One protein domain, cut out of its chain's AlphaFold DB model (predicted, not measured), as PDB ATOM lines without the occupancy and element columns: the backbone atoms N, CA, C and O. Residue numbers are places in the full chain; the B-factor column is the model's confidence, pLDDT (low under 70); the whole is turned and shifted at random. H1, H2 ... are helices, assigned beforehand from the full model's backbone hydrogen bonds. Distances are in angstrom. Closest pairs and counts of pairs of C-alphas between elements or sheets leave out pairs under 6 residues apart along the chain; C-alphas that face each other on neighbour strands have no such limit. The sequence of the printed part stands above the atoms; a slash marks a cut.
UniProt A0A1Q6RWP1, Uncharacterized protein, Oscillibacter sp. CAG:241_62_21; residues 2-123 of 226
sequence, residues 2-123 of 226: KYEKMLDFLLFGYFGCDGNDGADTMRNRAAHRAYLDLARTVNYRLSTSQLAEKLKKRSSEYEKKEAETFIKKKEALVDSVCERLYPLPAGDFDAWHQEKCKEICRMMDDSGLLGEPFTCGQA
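What this domain is: This is residues 2 to 123 of the 226 residues of an uncharacterized protein of Oscillibacter sp. CAG:241_62_21 (UniProt A0A1Q6RWP1). H4 is a long spine, with H3 folded back beside its first part, H2 crossing near its last part and H5 partly alongside. H1 reaches beyond H2, and H6 packs on H5. The 122 printed residues have six named helices, H1 to H6, and no named strand: all helix, loose, radius of gyration of the C-alphas 17.4 A, spans 52 by 39 by 21 A.

Where its parts are: Find C-alpha 4 at (-29.723, 8.348, -21.369), where H1, residues 4 to 15, begins. H2 is residues 23 to 39; H3, 48 to 54; H4, 61 to 84, 34.4 A long; H5, 93 to 110; H6, 120 to 123, ends at (-1.576, 13.425, -4.944).

How they stand to each other: Look at the hub, H4: residues 28 to 35 of H2 alone touch it, closest at C-alphas 31 and 82, 5.3 A. H3 and H4, and H4 and H5, are hairpins. Every O i to N i+4 pair is within hydrogen-bond range in H1, H3, H4 and H5; H2 has 12 of 13.

The domain as a whole: The printed part has no cut and no long link; no printed residue is under 70.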
ATOM      1  N   LYS A   2     -34.377  11.599 -20.288       77.38
ATOM      2  CA  LYS A   2     -33.967  12.409 -21.463       77.38
ATOM      3  C   LYS A   2     -32.430  12.454 -21.469       77.38
ATOM      4  O   LYS A   2     -31.859  12.842 -20.461       77.38
ATOM      5  N   TYR A   3     -31.799  12.038 -22.571       87.31
ATOM      6  CA  TYR A   3     -30.337  11.919 -22.763       87.31
ATOM      7  C   TYR A   3     -29.629  10.654 -22.253       87.31
ATOM      8  O   TYR A   3     -28.409  10.610 -22.313       87.31
ATOM      9  N   GLU A   4     -30.338   9.603 -21.850       85.56
ATOM     10  CA  GLU A   4     -29.723   8.348 -21.369       85.56
ATOM     11  C   GLU A   4     -28.642   7.784 -22.312       85.56
ATOM     12  O   GLU A   4     -27.481   7.718 -21.933       85.56
ATOM     13  N   LYS A   5     -28.960   7.580 -23.599       87.69
ATOM     14  CA  LYS A   5     -27.976   7.130 -24.608       87.69
ATOM     15  C   LYS A   5     -26.765   8.056 -24.768       87.69
ATOM     16  O   LYS A   5     -25.683   7.609 -25.130       87.69
ATOM     17  N   MET A   6     -26.963   9.360 -24.578       89.19
ATOM     18  CA  MET A   6     -25.872  10.332 -24.649       89.19
ATOM     19  C   MET A   6     -24.980  10.210 -23.414       89.19
ATOM     20  O   MET A   6     -23.767  10.285 -23.545       89.19
ATOM     21  N   LEU A   7     -25.570  10.016 -22.234       86.38
ATOM     22  CA  LEU A   7     -24.830   9.821 -20.993       86.38
ATOM     23  C   LEU A   7     -24.035   8.519 -21.023       86.38
ATOM     24  O   LEU A   7     -22.857   8.569 -20.701       86.38
ATOM     25  N   ASP A   8     -24.609   7.418 -21.514       86.62
ATOM     26  CA  ASP A   8     -23.881   6.154 -21.686       86.62
ATOM     27  C   ASP A   8     -22.689   6.320 -22.634       86.62
ATOM     28  O   ASP A   8     -21.569   5.917 -22.324       86.62
ATOM     29  N   PHE A   9     -22.899   6.993 -23.771       90.56
ATOM     30  CA  PHE A   9     -21.823   7.287 -24.715       90.56
ATOM     31  C   PHE A   9     -20.722   8.159 -24.092       90.56
ATOM     32  O   PHE A   9     -19.539   7.910 -24.319       90.56
ATOM     33  N   LEU A  10     -21.088   9.181 -23.312       90.81
ATOM     34  CA  LEU A  10     -20.125  10.055 -22.638       90.81
ATOM     35  C   LEU A  10     -19.385   9.328 -21.511       90.81
ATOM     36  O   LEU A  10     -18.179   9.523 -21.373       90.81
ATOM     37  N   LEU A  11     -20.074   8.485 -20.738       89.81
ATOM     38  CA  LEU A  11     -19.491   7.663 -19.679       89.81
ATOM     39  C   LEU A  11     -18.452   6.709 -20.280       89.81
ATOM     40  O   LEU A  11     -17.288   6.744 -19.877       89.81
ATOM     41  N   PHE A  12     -18.820   5.979 -21.337       92.62
ATOM     42  CA  PHE A  12     -17.909   5.072 -22.031       92.62
ATOM     43  C   PHE A  12     -16.756   5.819 -22.704       92.62
ATOM     44  O   PHE A  12     -15.597   5.441 -22.558       92.62
ATOM     45  N   GLY A  13     -17.041   6.922 -23.398       93.00
ATOM     46  CA  GLY A  13     -16.019   7.721 -24.074       93.00
ATOM     47  C   GLY A  13     -15.020   8.379 -23.118       93.00
ATOM     48  O   GLY A  13     -13.857   8.554 -23.478       93.00
ATOM     49  N   TYR A  14     -15.451   8.744 -21.907       93.50
ATOM     50  CA  TYR A  14     -14.602   9.427 -20.933       93.50
ATOM     51  C   TYR A  14     -13.881   8.465 -19.981       93.50
ATOM     52  O   TYR A  14     -12.677   8.618 -19.761       93.50
ATOM     53  N   PHE A  15     -14.593   7.481 -19.425       93.31
ATOM     54  CA  PHE A  15     -14.076   6.551 -18.413       93.31
ATOM     55  C   PHE A  15     -13.706   5.172 -18.965       93.31
ATOM     56  O   PHE A  15     -12.927   4.461 -18.331       93.31
ATOM     57  N   GLY A  16     -14.230   4.778 -20.127       91.81
ATOM     58  CA  GLY A  16     -14.075   3.416 -20.643       91.81
ATOM     59  C   GLY A  16     -14.892   2.377 -19.867       91.81
ATOM     60  O   GLY A  16     -14.467   1.226 -19.771       91.81
ATOM     61  N   CYS A  17     -16.012   2.801 -19.277       90.44
ATOM     62  CA  CYS A  17     -17.050   1.948 -18.697       90.44
ATOM     63  C   CYS A  17     -18.436   2.519 -19.002       90.44
ATOM     64  O   CYS A  17     -18.561   3.709 -19.296       90.44
ATOM     65  N   ASP A  18     -19.469   1.695 -18.908       86.44
ATOM     66  CA  ASP A  18     -20.864   2.114 -19.032       86.44
ATOM     67  C   ASP A  18     -21.722   1.648 -17.842       86.44
ATOM     68  O   ASP A  18     -21.218   1.051 -16.893       86.44
ATOM     69  N   GLY A  19     -23.018   1.977 -17.855       80.50
ATOM     70  CA  GLY A  19     -23.937   1.664 -16.757       80.50
ATOM     71  C   GLY A  19     -24.174   0.167 -16.509       80.50
ATOM     72  O   GLY A  19     -24.832  -0.175 -15.528       80.50
ATOM     73  N   ASN A  20     -23.668  -0.723 -17.369       86.31
ATOM     74  CA  ASN A  20     -23.747  -2.172 -17.182       86.31
ATOM     75  C   ASN A  20     -22.504  -2.758 -16.495       86.31
ATOM     76  O   ASN A  20     -22.520  -3.934 -16.121       86.31
ATOM     77  N   ASP A  21     -21.427  -1.983 -16.347       90.56
ATOM     78  CA  ASP A  21     -20.226  -2.429 -15.649       90.56
ATOM     79  C   ASP A  21     -20.458  -2.524 -14.133       90.56
ATOM     80  O   ASP A  21     -21.227  -1.775 -13.531       90.56
ATOM     81  N   GLY A  22     -19.757  -3.456 -13.484       94.06
ATOM     82  CA  GLY A  22     -19.813  -3.602 -12.031       94.06
ATOM     83  C   GLY A  22     -19.162  -2.424 -11.297       94.06
ATOM     84  O   GLY A  22     -18.213  -1.811 -11.789       94.06
ATOM     85  N   ALA A  23     -19.612  -2.163 -10.065       93.00
ATOM     86  CA  ALA A  23     -19.118  -1.055  -9.241       93.00
ATOM     87  C   ALA A  23     -17.586  -1.050  -9.078       93.00
ATOM     88  O   ALA A  23     -16.971   0.012  -9.129       93.00
ATOM     89  N   ASP A  24     -16.950  -2.216  -8.932       93.31
ATOM     90  CA  ASP A  24     -15.489  -2.311  -8.793       93.31
ATOM     91  C   ASP A  24     -14.749  -1.950 -10.087       93.31
ATOM     92  O   ASP A  24     -13.729  -1.256 -10.051       93.31
ATOM     93  N   THR A  25     -15.296  -2.332 -11.243       94.38
ATOM     94  CA  THR A  25     -14.781  -1.915 -12.551       94.38
ATOM     95  C   THR A  25     -14.886  -0.401 -12.702       94.38
ATOM     96  O   THR A  25     -13.892   0.251 -13.021       94.38
ATOM     97  N   MET A  26     -16.049   0.184 -12.407       94.75
ATOM     98  CA  MET A  26     -16.261   1.633 -12.485       94.75
ATOM     99  C   MET A  26     -15.349   2.403 -11.517       94.75
ATOM    100  O   MET A  26     -14.744   3.406 -11.899       94.75
ATOM    101  N   ARG A  27     -15.165   1.898 -10.290       95.31
ATOM    102  CA  ARG A  27     -14.229   2.440  -9.288       95.31
ATOM    103  C   ARG A  27     -12.788   2.455  -9.780       95.31
ATOM    104  O   ARG A  27     -12.093   3.461  -9.615       95.31
ATOM    105  N   ASN A  28     -12.342   1.364 -10.396       95.56
ATOM    106  CA  ASN A  28     -11.019   1.294 -11.003       95.56
ATOM    107  C   ASN A  28     -10.899   2.298 -12.167       95.56
ATOM    108  O   ASN A  28      -9.957   3.094 -12.198       95.56
ATOM    109  N   ARG A  29     -11.889   2.363 -13.069       96.31
ATOM    110  CA  ARG A  29     -11.903   3.337 -14.177       96.31
ATOM    111  C   ARG A  29     -11.868   4.787 -13.698       96.31
ATOM    112  O   ARG A  29     -11.134   5.590 -14.273       96.31
ATOM    113  N   ALA A  30     -12.592   5.119 -12.633       97.00
ATOM    114  CA  ALA A  30     -12.569   6.442 -12.013       97.00
ATOM    115  C   ALA A  30     -11.157   6.823 -11.534       97.00
ATOM    116  O   ALA A  30     -10.669   7.906 -11.862       97.00
ATOM    117  N   ALA A  31     -10.474   5.916 -10.830       98.06
ATOM    118  CA  ALA A  31      -9.105   6.127 -10.357       98.06
ATOM    119  C   ALA A  31      -8.100   6.313 -11.510       98.06
ATOM    120  O   ALA A  31      -7.273   7.230 -11.480       98.06
ATOM    121  N   HIS A  32      -8.205   5.502 -12.568       98.00
ATOM    122  CA  HIS A  32      -7.364   5.639 -13.761       98.00
ATOM    123  C   HIS A  32      -7.632   6.936 -14.524       98.00
ATOM    124  O   HIS A  32      -6.701   7.611 -14.968       98.00
ATOM    125  N   ARG A  33      -8.900   7.328 -14.660       97.69
ATOM    126  CA  ARG A  33      -9.275   8.593 -15.296       97.69
ATOM    127  C   ARG A  33      -8.734   9.788 -14.511       97.69
ATOM    128  O   ARG A  33      -8.195  10.706 -15.125       97.69
ATOM    129  N   ALA A  34      -8.808   9.743 -13.182       98.12
ATOM    130  CA  ALA A  34      -8.252  10.766 -12.299       98.12
ATOM    131  C   ALA A  34      -6.730  10.914 -12.456       98.12
ATOM    132  O   ALA A  34      -6.221  12.036 -12.492       98.12
ATOM    133  N   TYR A  35      -6.005   9.805 -12.631       98.38
ATOM    134  CA  TYR A  35      -4.583   9.848 -12.975       98.38
ATOM    135  C   TYR A  35      -4.332  10.588 -14.294       98.38
ATOM    136  O   TYR A  35      -3.428  11.417 -14.376       98.38
ATOM    137  N   LEU A  36      -5.129  10.346 -15.338       96.81
ATOM    138  CA  LEU A  36      -4.932  11.020 -16.628       96.81
ATOM    139  C   LEU A  36      -5.093  12.545 -16.534       96.81
ATOM    140  O   LEU A  36      -4.434  13.271 -17.282       96.81
ATOM    141  N   ASP A  37      -5.902  13.041 -15.597       95.25
ATOM    142  CA  ASP A  37      -6.119  14.479 -15.401       95.25
ATOM    143  C   ASP A  37      -4.897  15.196 -14.801       95.25
ATOM    144  O   ASP A  37      -4.694  16.389 -15.048       95.25
ATOM    145  N   LEU A  38      -4.053  14.474 -14.057       95.44
ATOM    146  CA  LEU A  38      -2.799  14.996 -13.502       95.44
ATOM    147  C   LEU A  38      -1.555  14.521 -14.262       95.44
ATOM    148  O   LEU A  38      -0.518  15.160 -14.150       95.44
ATOM    149  N   ALA A  39      -1.630  13.447 -15.057       95.69
ATOM    150  CA  ALA A  39      -0.469  12.768 -15.645       95.69
ATOM    151  C   ALA A  39       0.474  13.705 -16.413       95.69
ATOM    152  O   ALA A  39       1.686  13.503 -16.413       95.69
ATOM    153  N   ARG A  40      -0.071  14.760 -17.031       94.56
ATOM    154  CA  ARG A  40       0.701  15.778 -17.761       94.56
ATOM    155  C   ARG A  40       1.632  16.621 -16.884       94.56
ATOM    156  O   ARG A  40       2.499  17.295 -17.425       94.56
ATOM    157  N   THR A  41       1.422  16.646 -15.570       95.75
ATOM    158  CA  THR A  41       2.270  17.380 -14.620       95.75
ATOM    159  C   THR A  41       3.319  16.487 -13.969       95.75
ATOM    160  O   THR A  41       4.184  17.004 -13.274       95.75
ATOM    161  N   VAL A  42       3.256  15.167 -14.172       97.12
ATOM    162  CA  VAL A  42       4.184  14.211 -13.560       97.12
ATOM    163  C   VAL A  42       5.464  14.137 -14.374       97.12
ATOM    164  O   VAL A  42       5.441  13.815 -15.565       97.12
ATOM    165  N   ASN A  43       6.589  14.391 -13.715       96.12
ATOM    166  CA  ASN A  43       7.893  14.383 -14.351       96.12
ATOM    167  C   ASN A  43       8.517  12.979 -14.306       96.12
ATOM    168  O   ASN A  43       9.194  12.604 -13.350       96.12
ATOM    169  N   TYR A  44       8.261  12.182 -15.341       97.31
ATOM    170  CA  TYR A  44       8.892  10.873 -15.528       97.31
ATOM    171  C   TYR A  44      10.306  11.014 -16.109       97.31
ATOM    172  O   TYR A  44      10.531  11.834 -16.994       97.31
ATOM    173  N   ARG A  45      11.239  10.140 -15.696       96.94
ATOM    174  CA  ARG A  45      12.624  10.102 -16.223       96.94
ATOM    175  C   ARG A  45      12.690   9.924 -17.737       96.94
ATOM    176  O   ARG A  45      13.635  10.392 -18.365       96.94
ATOM    177  N   LEU A  46      11.713   9.212 -18.297       94.81
ATOM    178  CA  LEU A  46      11.523   9.078 -19.734       94.81
ATOM    179  C   LEU A  46      10.191   9.716 -20.122       94.81
ATOM    180  O   LEU A  46       9.120   9.268 -19.704       94.81
ATOM    181  N   SER A  47      10.265  10.753 -20.948       92.12
ATOM    182  CA  SER A  47       9.096  11.403 -21.523       92.12
ATOM    183  C   SER A  47       8.427  10.514 -22.574       92.12
ATOM    184  O   SER A  47       9.041   9.621 -23.165       92.12
ATOM    185  N   THR A  48       7.164  10.808 -22.885       90.31
ATOM    186  CA  THR A  48       6.429  10.121 -23.957       90.31
ATOM    187  C   THR A  48       7.155  10.206 -25.303       90.31
ATOM    188  O   THR A  48       7.181   9.227 -26.045       90.31
ATOM    189  N   SER A  49       7.784  11.345 -25.620       92.38
ATOM    190  CA  SER A  49       8.537  11.500 -26.869       92.38
ATOM    191  C   SER A  49       9.829  10.681 -26.873       92.38
ATOM    192  O   SER A  49      10.142  10.054 -27.883       92.38
ATOM    193  N   GLN A  50      10.545  10.610 -25.747       93.88
ATOM    194  CA  GLN A  50      11.739   9.769 -25.613       93.88
ATOM    195  C   GLN A  50      11.401   8.280 -25.755       93.88
ATOM    196  O   GLN A  50      12.097   7.561 -26.469       93.88
ATOM    197  N   LEU A  51      10.312   7.825 -25.127       94.50
ATOM    198  CA  LEU A  51       9.815   6.455 -25.281       94.50
ATOM    199  C   LEU A  51       9.438   6.165 -26.741       94.50
ATOM    200  O   LEU A  51       9.848   5.144 -27.288       94.50
ATOM    201  N   ALA A  52       8.726   7.084 -27.400       93.94
ATOM    202  CA  ALA A  52       8.340   6.931 -28.801       93.94
ATOM    203  C   ALA A  52       9.551   6.837 -29.745       93.94
ATOM    204  O   ALA A  52       9.544   6.016 -30.661       93.94
ATOM    205  N   GLU A  53      10.611   7.626 -29.524       94.56
ATOM    206  CA  GLU A  53      11.861   7.501 -30.289       94.56
ATOM    207  C   GLU A  53      12.542   6.146 -30.058       94.56
ATOM    208  O   GLU A  53      12.940   5.490 -31.024       94.56
ATOM    209  N   LYS A  54      12.632   5.690 -28.802       94.62
ATOM    210  CA  LYS A  54      13.241   4.396 -28.447       94.62
ATOM    211  C   LYS A  54      12.497   3.198 -29.049       94.62
ATOM    212  O   LYS A  54      13.126   2.191 -29.350       94.62
ATOM    213  N   LEU A  55      11.197   3.326 -29.310       94.31
ATOM    214  CA  LEU A  55      10.369   2.275 -29.917       94.31
ATOM    215  C   LEU A  55      10.379   2.260 -31.456       94.31
ATOM    216  O   LEU A  55       9.774   1.382 -32.077       94.31
ATOM    217  N   LYS A  56      11.068   3.197 -32.121       94.56
ATOM    218  CA  LYS A  56      11.160   3.193 -33.590       94.56
ATOM    219  C   LYS A  56      11.911   1.965 -34.106       94.56
ATOM    220  O   LYS A  56      12.835   1.455 -33.482       94.56
ATOM    221  N   LYS A  57      11.580   1.538 -35.332       87.38
ATOM    222  CA  LYS A  57      12.218   0.378 -35.989       87.38
ATOM    223  C   LYS A  57      13.749   0.471 -36.033       87.38
ATOM    224  O   LYS A  57      14.398  -0.555 -35.864       87.38
ATOM    225  N   ARG A  58      14.281   1.685 -36.228       92.62
ATOM    226  CA  ARG A  58      15.721   1.994 -36.311       92.62
ATOM    227  C   ARG A  58      16.482   1.856 -34.987       92.62
ATOM    228  O   ARG A  58      17.705   1.829 -35.019       92.62
ATOM    229  N   SER A  59      15.777   1.838 -33.860       92.25
ATOM    230  CA  SER A  59      16.379   1.787 -32.529       92.25
ATOM    231  C   SER A  59      16.863   0.375 -32.217       92.25
ATOM    232  O   SER A  59      16.328  -0.611 -32.742       92.25
ATOM    233  N   SER A  60      17.883   0.280 -31.368       94.94
ATOM    234  CA  SER A  60      18.445  -1.003 -30.953       94.94
ATOM    235  C   SER A  60      17.434  -1.834 -30.158       94.94
ATOM    236  O   SER A  60      16.514  -1.305 -29.534       94.94
ATOM    237  N   GLU A  61      17.622  -3.155 -30.145       95.31
ATOM    238  CA  GLU A  61      16.782  -4.061 -29.350       95.31
ATOM    239  C   GLU A  61      16.839  -3.730 -27.851       95.31
ATOM    240  O   GLU A  61      15.838  -3.804 -27.140       95.31
ATOM    241  N   TYR A  62      18.008  -3.284 -27.378       94.94
ATOM    242  CA  TYR A  62      18.199  -2.828 -26.006       94.94
ATOM    243  C   TYR A  62      17.325  -1.607 -25.673       94.94
ATOM    244  O   TYR A  62      16.625  -1.619 -24.662       94.94
ATOM    245  N   GLU A  63      17.312  -0.581 -26.528       94.69
ATOM    246  CA  GLU A  63      16.498   0.628 -26.318       94.69
ATOM    247  C   GLU A  63      14.998   0.332 -26.329       94.69
ATOM    248  O   GLU A  63      14.255   0.893 -25.520       94.69
ATOM    249  N   LYS A  64      14.551  -0.565 -27.217       95.94
ATOM    250  CA  LYS A  64      13.152  -1.007 -27.259       95.94
ATOM    251  C   LYS A  64      12.771  -1.703 -25.960       95.94
ATOM    252  O   LYS A  64      11.797  -1.313 -25.324       95.94
ATOM    253  N   LYS A  65      13.588  -2.662 -25.514       96.44
ATOM    254  CA  LYS A  65      13.361  -3.399 -24.266       96.44
ATOM    255  C   LYS A  65      13.366  -2.486 -23.039       96.44
ATOM    256  O   LYS A  65      12.565  -2.687 -22.126       96.44
ATOM    257  N   GLU A  66      14.244  -1.484 -23.004       96.06
ATOM    258  CA  GLU A  66      14.268  -0.460 -21.956       96.06
ATOM    259  C   GLU A  66      12.950   0.330 -21.923       96.06
ATOM    260  O   GLU A  66      12.326   0.433 -20.866       96.06
ATOM    261  N   ALA A  67      12.493   0.829 -23.078       96.50
ATOM    262  CA  ALA A  67      11.246   1.583 -23.186       96.50
ATOM    263  C   ALA A  67      10.020   0.739 -22.802       96.50
ATOM    264  O   ALA A  67       9.192   1.185 -22.011       96.50
ATOM    265  N   GLU A  68       9.926  -0.497 -23.294       97.12
ATOM    266  CA  GLU A  68       8.851  -1.432 -22.940       97.12
ATOM    267  C   GLU A  68       8.839  -1.755 -21.443       97.12
ATOM    268  O   GLU A  68       7.781  -1.785 -20.817       97.12
ATOM    269  N   THR A  69      10.015  -1.967 -20.845       97.56
ATOM    270  CA  THR A  69      10.136  -2.222 -19.403       97.56
ATOM    271  C   THR A  69       9.692  -1.006 -18.595       97.56
ATOM    272  O   THR A  69       8.996  -1.162 -17.592       97.56
ATOM    273  N   PHE A  70      10.066   0.202 -19.023       97.94
ATOM    274  CA  PHE A  70       9.643   1.439 -18.374       97.94
ATOM    275  C   PHE A  70       8.121   1.618 -18.435       97.94
ATOM    276  O   PHE A  70       7.508   1.907 -17.410       97.94
ATOM    277  N   ILE A  71       7.511   1.395 -19.605       97.62
ATOM    278  CA  ILE A  71       6.055   1.482 -19.798       97.62
ATOM    279  C   ILE A  71       5.334   0.500 -18.873       97.62
ATOM    280  O   ILE A  71       4.492   0.929 -18.092       97.62
ATOM    281  N   LYS A  72       5.739  -0.777 -18.863       98.06
ATOM    282  CA  LYS A  72       5.127  -1.799 -17.998       98.06
ATOM    283  C   LYS A  72       5.245  -1.461 -16.512       98.06
ATOM    284  O   LYS A  72       4.290  -1.627 -15.765       98.06
ATOM    285  N   LYS A  73       6.411  -0.975 -16.068       98.19
ATOM    286  CA  LYS A  73       6.610  -0.549 -14.671       98.19
ATOM    287  C   LYS A  73       5.735   0.647 -14.310       98.19
ATOM    288  O   LYS A  73       5.199   0.689 -13.209       98.19
ATOM    289  N   LYS A  74       5.598   1.610 -15.224       98.00
ATOM    290  CA  LYS A  74       4.730   2.773 -15.042       98.00
ATOM    291  C   LYS A  74       3.263   2.356 -14.943       98.00
ATOM    292  O   LYS A  74       2.583   2.825 -14.041       98.00
ATOM    293  N   GLU A  75       2.789   1.497 -15.842       97.81
ATOM    294  CA  GLU A  75       1.417   0.970 -15.821       97.81
ATOM    295  C   GLU A  75       1.137   0.247 -14.500       97.81
ATOM    296  O   GLU A  75       0.235   0.653 -13.776       97.81
ATOM    297  N   ALA A  76       2.005  -0.690 -14.102       98.44
ATOM    298  CA  ALA A  76       1.860  -1.420 -12.843       98.44
ATOM    299  C   ALA A  76       1.893  -0.511 -11.599       98.44
ATOM    300  O   ALA A  76       1.191  -0.769 -10.621       98.44
ATOM    301  N   LEU A  77       2.698   0.560 -11.614       98.56
ATOM    302  CA  LEU A  77       2.711   1.556 -10.541       98.56
ATOM    303  C   LEU A  77       1.369   2.287 -10.452       98.56
ATOM    304  O   LEU A  77       0.836   2.448  -9.357       98.56
ATOM    305  N   VAL A  78       0.832   2.729 -11.592       98.50
ATOM    306  CA  VAL A  78      -0.460   3.423 -11.644       98.50
ATOM    307  C   VAL A  78      -1.578   2.497 -11.172       98.50
ATOM    308  O   VAL A  78      -2.361   2.921 -10.327       98.50
ATOM    309  N   ASP A  79      -1.603   1.244 -11.631       98.31
ATOM    310  CA  ASP A  79      -2.553   0.222 -11.168       98.31
ATOM    311  C   ASP A  79      -2.474   0.060  -9.642       98.31
ATOM    312  O   ASP A  79      -3.482   0.167  -8.945       98.31
ATOM    313  N   SER A  80      -1.258  -0.081  -9.104       98.19
ATOM    314  CA  SER A  80      -1.030  -0.220  -7.661       98.19
ATOM    315  C   SER A  80      -1.540   0.990  -6.876       98.19
ATOM    316  O   SER A  80      -2.128   0.834  -5.808       98.19
ATOM    317  N   VAL A  81      -1.325   2.214  -7.373       98.44
ATOM    318  CA  VAL A  81      -1.849   3.429  -6.726       98.44
ATOM    319  C   VAL A  81      -3.378   3.462  -6.793       98.44
ATOM    320  O   VAL A  81      -4.017   3.764  -5.785       98.44
ATOM    321  N   CYS A  82      -3.970   3.120  -7.941       98.25
ATOM    322  CA  CYS A  82      -5.421   3.040  -8.109       98.25
ATOM    323  C   CYS A  82      -6.056   2.053  -7.120       98.25
ATOM    324  O   CYS A  82      -7.071   2.376  -6.505       98.25
ATOM    325  N   GLU A  83      -5.447   0.886  -6.919       96.44
ATOM    326  CA  GLU A  83      -5.880  -0.095  -5.918       96.44
ATOM    327  C   GLU A  83      -5.754   0.461  -4.493       96.44
ATOM    328  O   GLU A  83      -6.677   0.341  -3.686       96.44
ATOM    329  N   ARG A  84      -4.642   1.143  -4.192       95.81
ATOM    330  CA  ARG A  84      -4.366   1.735  -2.873       95.81
ATOM    331  C   ARG A  84      -5.237   2.934  -2.520       95.81
ATOM    332  O   ARG A  84      -5.253   3.320  -1.353       95.81
ATOM    333  N   LEU A  85      -5.988   3.511  -3.456       96.38
ATOM    334  CA  LEU A  85      -7.017   4.505  -3.124       96.38
ATOM    335  C   LEU A  85      -8.139   3.915  -2.255       96.38
ATOM    336  O   LEU A  85      -8.834   4.673  -1.581       96.38
ATOM    337  N   TYR A  86      -8.264   2.586  -2.218       94.31
ATOM    338  CA  TYR A  86      -9.253   1.853  -1.439       94.31
ATOM    339  C   TYR A  86      -8.603   1.084  -0.263       94.31
ATOM    340  O   TYR A  86      -7.412   0.762  -0.311       94.31
ATOM    341  N   PRO A  87      -9.362   0.771   0.807       93.44
ATOM    342  CA  PRO A  87     -10.740   1.194   1.055       93.44
ATOM    343  C   PRO A  87     -10.843   2.699   1.345       93.44
ATOM    344  O   PRO A  87      -9.885   3.349   1.773       93.44
ATOM    345  N   LEU A  88     -12.031   3.241   1.094       94.44
ATOM    346  CA  LEU A  88     -12.382   4.617   1.441       94.44
ATOM    347  C   LEU A  88     -12.647   4.737   2.959       94.44
ATOM    348  O   LEU A  88     -12.902   3.719   3.610       94.44
ATOM    349  N   PRO A  89     -12.544   5.939   3.560       93.81
ATOM    350  CA  PRO A  89     -12.604   6.083   5.010       93.81
ATOM    351  C   PRO A  89     -14.014   5.865   5.559       93.81
ATOM    352  O   PRO A  89     -14.988   6.334   4.980       93.81
ATOM    353  N   ALA A  90     -14.090   5.256   6.743       87.81
ATOM    354  CA  ALA A  90     -15.300   5.187   7.570       87.81
ATOM    355  C   ALA A  90     -15.261   6.156   8.776       87.81
ATOM    356  O   ALA A  90     -16.116   6.098   9.655       87.81
ATOM    357  N   GLY A  91     -14.234   7.010   8.864       89.19
ATOM    358  CA  GLY A  91     -13.959   7.870  10.018       89.19
ATOM    359  C   GLY A  91     -13.561   9.285   9.611       89.19
ATOM    360  O   GLY A  91     -14.173   9.881   8.729       89.19
ATOM    361  N   ASP A  92     -12.530   9.829  10.258       95.06
ATOM    362  CA  ASP A  92     -12.019  11.167   9.955       95.06
ATOM    363  C   ASP A  92     -11.501  11.244   8.507       95.06
ATOM    364  O   ASP A  92     -10.433  10.726   8.162       95.06
ATOM    365  N   PHE A  93     -12.294  11.898   7.655       96.06
ATOM    366  CA  PHE A  93     -12.002  12.062   6.237       96.06
ATOM    367  C   PHE A  93     -10.718  12.865   6.003       96.06
ATOM    368  O   PHE A  93      -9.960  12.554   5.087       96.06
ATOM    369  N   ASP A  94     -10.449  13.880   6.826       96.75
ATOM    370  CA  ASP A  94      -9.301  14.764   6.647       96.75
ATOM    371  C   ASP A  94      -7.994  14.072   7.015       96.75
ATOM    372  O   ASP A  94      -7.004  14.202   6.280       96.75
ATOM    373  N   ALA A  95      -8.009  13.309   8.110       97.44
ATOM    374  CA  ALA A  95      -6.888  12.474   8.516       97.44
ATOM    375  C   ALA A  95      -6.592  11.408   7.452       97.44
ATOM    376  O   ALA A  95      -5.458  11.314   6.977       97.44
ATOM    377  N   TRP A  96      -7.621  10.682   6.991       97.94
ATOM    378  CA  TRP A  96      -7.464   9.696   5.918       97.94
ATOM    379  C   TRP A  96      -6.924  10.328   4.637       97.94
ATOM    380  O   TRP A  96      -5.985   9.806   4.039       97.94
ATOM    381  N   HIS A  97      -7.476  11.466   4.215       98.25
ATOM    382  CA  HIS A  97      -7.057  12.131   2.987       98.25
ATOM    383  C   HIS A  97      -5.582  12.550   3.067       98.25
ATOM    384  O   HIS A  97      -4.836  12.407   2.092       98.25
ATOM    385  N   GLN A  98      -5.130  13.024   4.233       98.50
ATOM    386  CA  GLN A  98      -3.729  13.364   4.463       98.50
ATOM    387  C   GLN A  98      -2.817  12.145   4.363       98.50
ATOM    388  O   GLN A  98      -1.794  12.196   3.673       98.50
ATOM    389  N   GLU A  99      -3.165  11.058   5.045       98.25
ATOM    390  CA  GLU A  99      -2.396   9.818   4.993       98.25
ATOM    391  C   GLU A  99      -2.361   9.242   3.580       98.25
ATOM    392  O   GLU A  99      -1.293   8.844   3.112       98.25
ATOM    393  N   LYS A 100      -3.489   9.291   2.865       98.44
ATOM    394  CA  LYS A 100      -3.594   8.807   1.492       98.44
ATOM    395  C   LYS A 100      -2.713   9.608   0.540       98.44
ATOM    396  O   LYS A 100      -1.965   9.016  -0.231       98.44
ATOM    397  N   CYS A 101      -2.718  10.938   0.634       98.69
ATOM    398  CA  CYS A 101      -1.821  11.766  -0.173       98.69
ATOM    399  C   CYS A 101      -0.344  11.437   0.100       98.69
ATOM    400  O   CYS A 101       0.432  11.277  -0.840       98.69
ATOM    401  N   LYS A 102       0.038  11.270   1.375       98.56
ATOM    402  CA  LYS A 102       1.408  10.891   1.767       98.56
ATOM    403  C   LYS A 102       1.795   9.491   1.288       98.56
ATOM    404  O   LYS A 102       2.950   9.253   0.951       98.56
ATOM    405  N   GLU A 103       0.868   8.538   1.308       98.56
ATOM    406  CA  GLU A 103       1.076   7.194   0.763       98.56
ATOM    407  C   GLU A 103       1.336   7.242  -0.743       98.56
ATOM    408  O   GLU A 103       2.336   6.691  -1.192       98.56
ATOM    409  N   ILE A 104       0.509   7.968  -1.500       98.62
ATOM    410  CA  ILE A 104       0.663   8.105  -2.954       98.62
ATOM    411  C   ILE A 104       2.001   8.758  -3.304       98.62
ATOM    412  O   ILE A 104       2.712   8.235  -4.157       98.62
ATOM    413  N   CYS A 105       2.375   9.853  -2.629       98.56
ATOM    414  CA  CYS A 105       3.684  10.483  -2.822       98.56
ATOM    415  C   CYS A 105       4.826   9.474  -2.641       98.56
ATOM    416  O   CYS A 105       5.634   9.311  -3.549       98.56
ATOM    417  N   ARG A 106       4.832   8.714  -1.534       98.50
ATOM    418  CA  ARG A 106       5.848   7.676  -1.280       98.50
ATOM    419  C   ARG A 106       5.882   6.611  -2.374       98.50
ATOM    420  O   ARG A 106       6.947   6.328  -2.902       98.50
ATOM    421  N   MET A 107       4.731   6.056  -2.755       98.56
ATOM    422  CA  MET A 107       4.660   5.039  -3.815       98.56
ATOM    423  C   MET A 107       5.236   5.545  -5.140       98.56
ATOM    424  O   MET A 107       5.960   4.823  -5.826       98.56
ATOM    425  N   MET A 108       4.905   6.785  -5.501       98.38
ATOM    426  CA  MET A 108       5.362   7.407  -6.737       98.38
ATOM    427  C   MET A 108       6.870   7.691  -6.700       98.38
ATOM    428  O   MET A 108       7.567   7.361  -7.663       98.38
ATOM    429  N   ASP A 109       7.384   8.224  -5.593       97.88
ATOM    430  CA  ASP A 109       8.804   8.554  -5.418       97.88
ATOM    431  C   ASP A 109       9.694   7.306  -5.336       97.88
ATOM    432  O   ASP A 109      10.709   7.212  -6.036       97.88
ATOM    433  N   ASP A 110       9.274   6.296  -4.572       97.94
ATOM    434  CA  ASP A 110      10.023   5.052  -4.360       97.94
ATOM    435  C   ASP A 110      10.068   4.164  -5.619       97.94
ATOM    436  O   ASP A 110      10.872   3.235  -5.712       97.94
ATOM    437  N   SER A 111       9.248   4.461  -6.634       96.94
ATOM    438  CA  SER A 111       9.208   3.708  -7.895       96.94
ATOM    439  C   SER A 111      10.509   3.769  -8.705       96.94
ATOM    440  O   SER A 111      10.753   2.922  -9.572       96.94
ATOM    441  N   GLY A 112      11.325   4.806  -8.487       96.25
ATOM    442  CA  GLY A 112      12.512   5.092  -9.293       96.25
ATOM    443  C   GLY A 112      12.209   5.499 -10.744       96.25
ATOM    444  O   GLY A 112      13.130   5.549 -11.563       96.25
ATOM    445  N   LEU A 113      10.946   5.784 -11.087       97.25
ATOM    446  CA  LEU A 113      10.524   6.190 -12.435       97.25
ATOM    447  C   LEU A 113      10.501   7.709 -12.633       97.25
ATOM    448  O   LEU A 113      10.428   8.167 -13.778       97.25
ATOM    449  N   LEU A 114      10.552   8.484 -11.550       97.75
ATOM    450  CA  LEU A 114      10.406   9.937 -11.584       97.75
ATOM    451  C   LEU A 114      11.745  10.672 -11.712       97.75
ATOM    452  O   LEU A 114      12.780  10.223 -11.206       97.75
ATOM    453  N   GLY A 115      11.719  11.775 -12.459       96.56
ATOM    454  CA  GLY A 115      12.815  12.735 -12.583       96.56
ATOM    455  C   GLY A 115      12.794  13.803 -11.487       96.56
ATOM    456  O   GLY A 115      13.847  14.326 -11.141       96.56
ATOM    457  N   GLU A 116      11.623  14.072 -10.908       96.19
ATOM    458  CA  GLU A 116      11.414  14.986  -9.779       96.19
ATOM    459  C   GLU A 116      10.419  14.377  -8.781       96.19
ATOM    460  O   GLU A 116       9.614  13.533  -9.187       96.19
ATOM    461  N   PRO A 117      10.445  14.800  -7.502       97.38
ATOM    462  CA  PRO A 117       9.521  14.297  -6.490       97.38
ATOM    463  C   PRO A 117       8.047  14.533  -6.838       97.38
ATOM    464  O   PRO A 117       7.667  15.592  -7.347       97.38
ATOM    465  N   PHE A 118       7.206  13.560  -6.505       98.31
ATOM    466  CA  PHE A 118       5.761  13.635  -6.622       98.31
ATOM    467  C   PHE A 118       5.179  14.497  -5.500       98.31
ATOM    468  O   PHE A 118       5.399  14.261  -4.313       98.31
ATOM    469  N   THR A 119       4.395  15.508  -5.858       98.50
ATOM    470  CA  THR A 119       3.967  16.540  -4.907       98.50
ATOM    471  C   THR A 119       2.611  16.237  -4.270       98.50
ATOM    472  O   THR A 119       1.774  15.520  -4.831       98.50
ATOM    473  N   CYS A 120       2.333  16.859  -3.119       98.38
ATOM    474  CA  CYS A 120       1.005  16.810  -2.504       98.38
ATOM    475  C   CYS A 120      -0.079  17.351  -3.451       98.38
ATOM    476  O   CYS A 120      -1.187  16.816  -3.496       98.38
ATOM    477  N   GLY A 121       0.246  18.370  -4.245       98.38
ATOM    478  CA  GLY A 121      -0.610  18.935  -5.276       98.38
ATOM    479  C   GLY A 121      -1.041  17.933  -6.348       98.38
ATOM    480  O   GLY A 121      -2.196  17.944  -6.783       98.38
ATOM    481  N   GLN A 122      -0.142  17.036  -6.750       98.62
ATOM    482  CA  GLN A 122      -0.457  15.924  -7.645       98.62
ATOM    483  C   GLN A 122      -1.278  14.851  -6.924       98.62
ATOM    484  O   GLN A 122      -2.323  14.444  -7.431       98.62
ATOM    485  N   ALA A 123      -0.875  14.450  -5.717       98.69
ATOM    486  CA  ALA A 123      -1.576  13.425  -4.944       98.69
ATOM    487  C   ALA A 123      -3.035  13.807  -4.638       98.69
ATOM    488  O   ALA A 123      -3.940  13.022  -4.920       98.69
TER     489      ALA A 123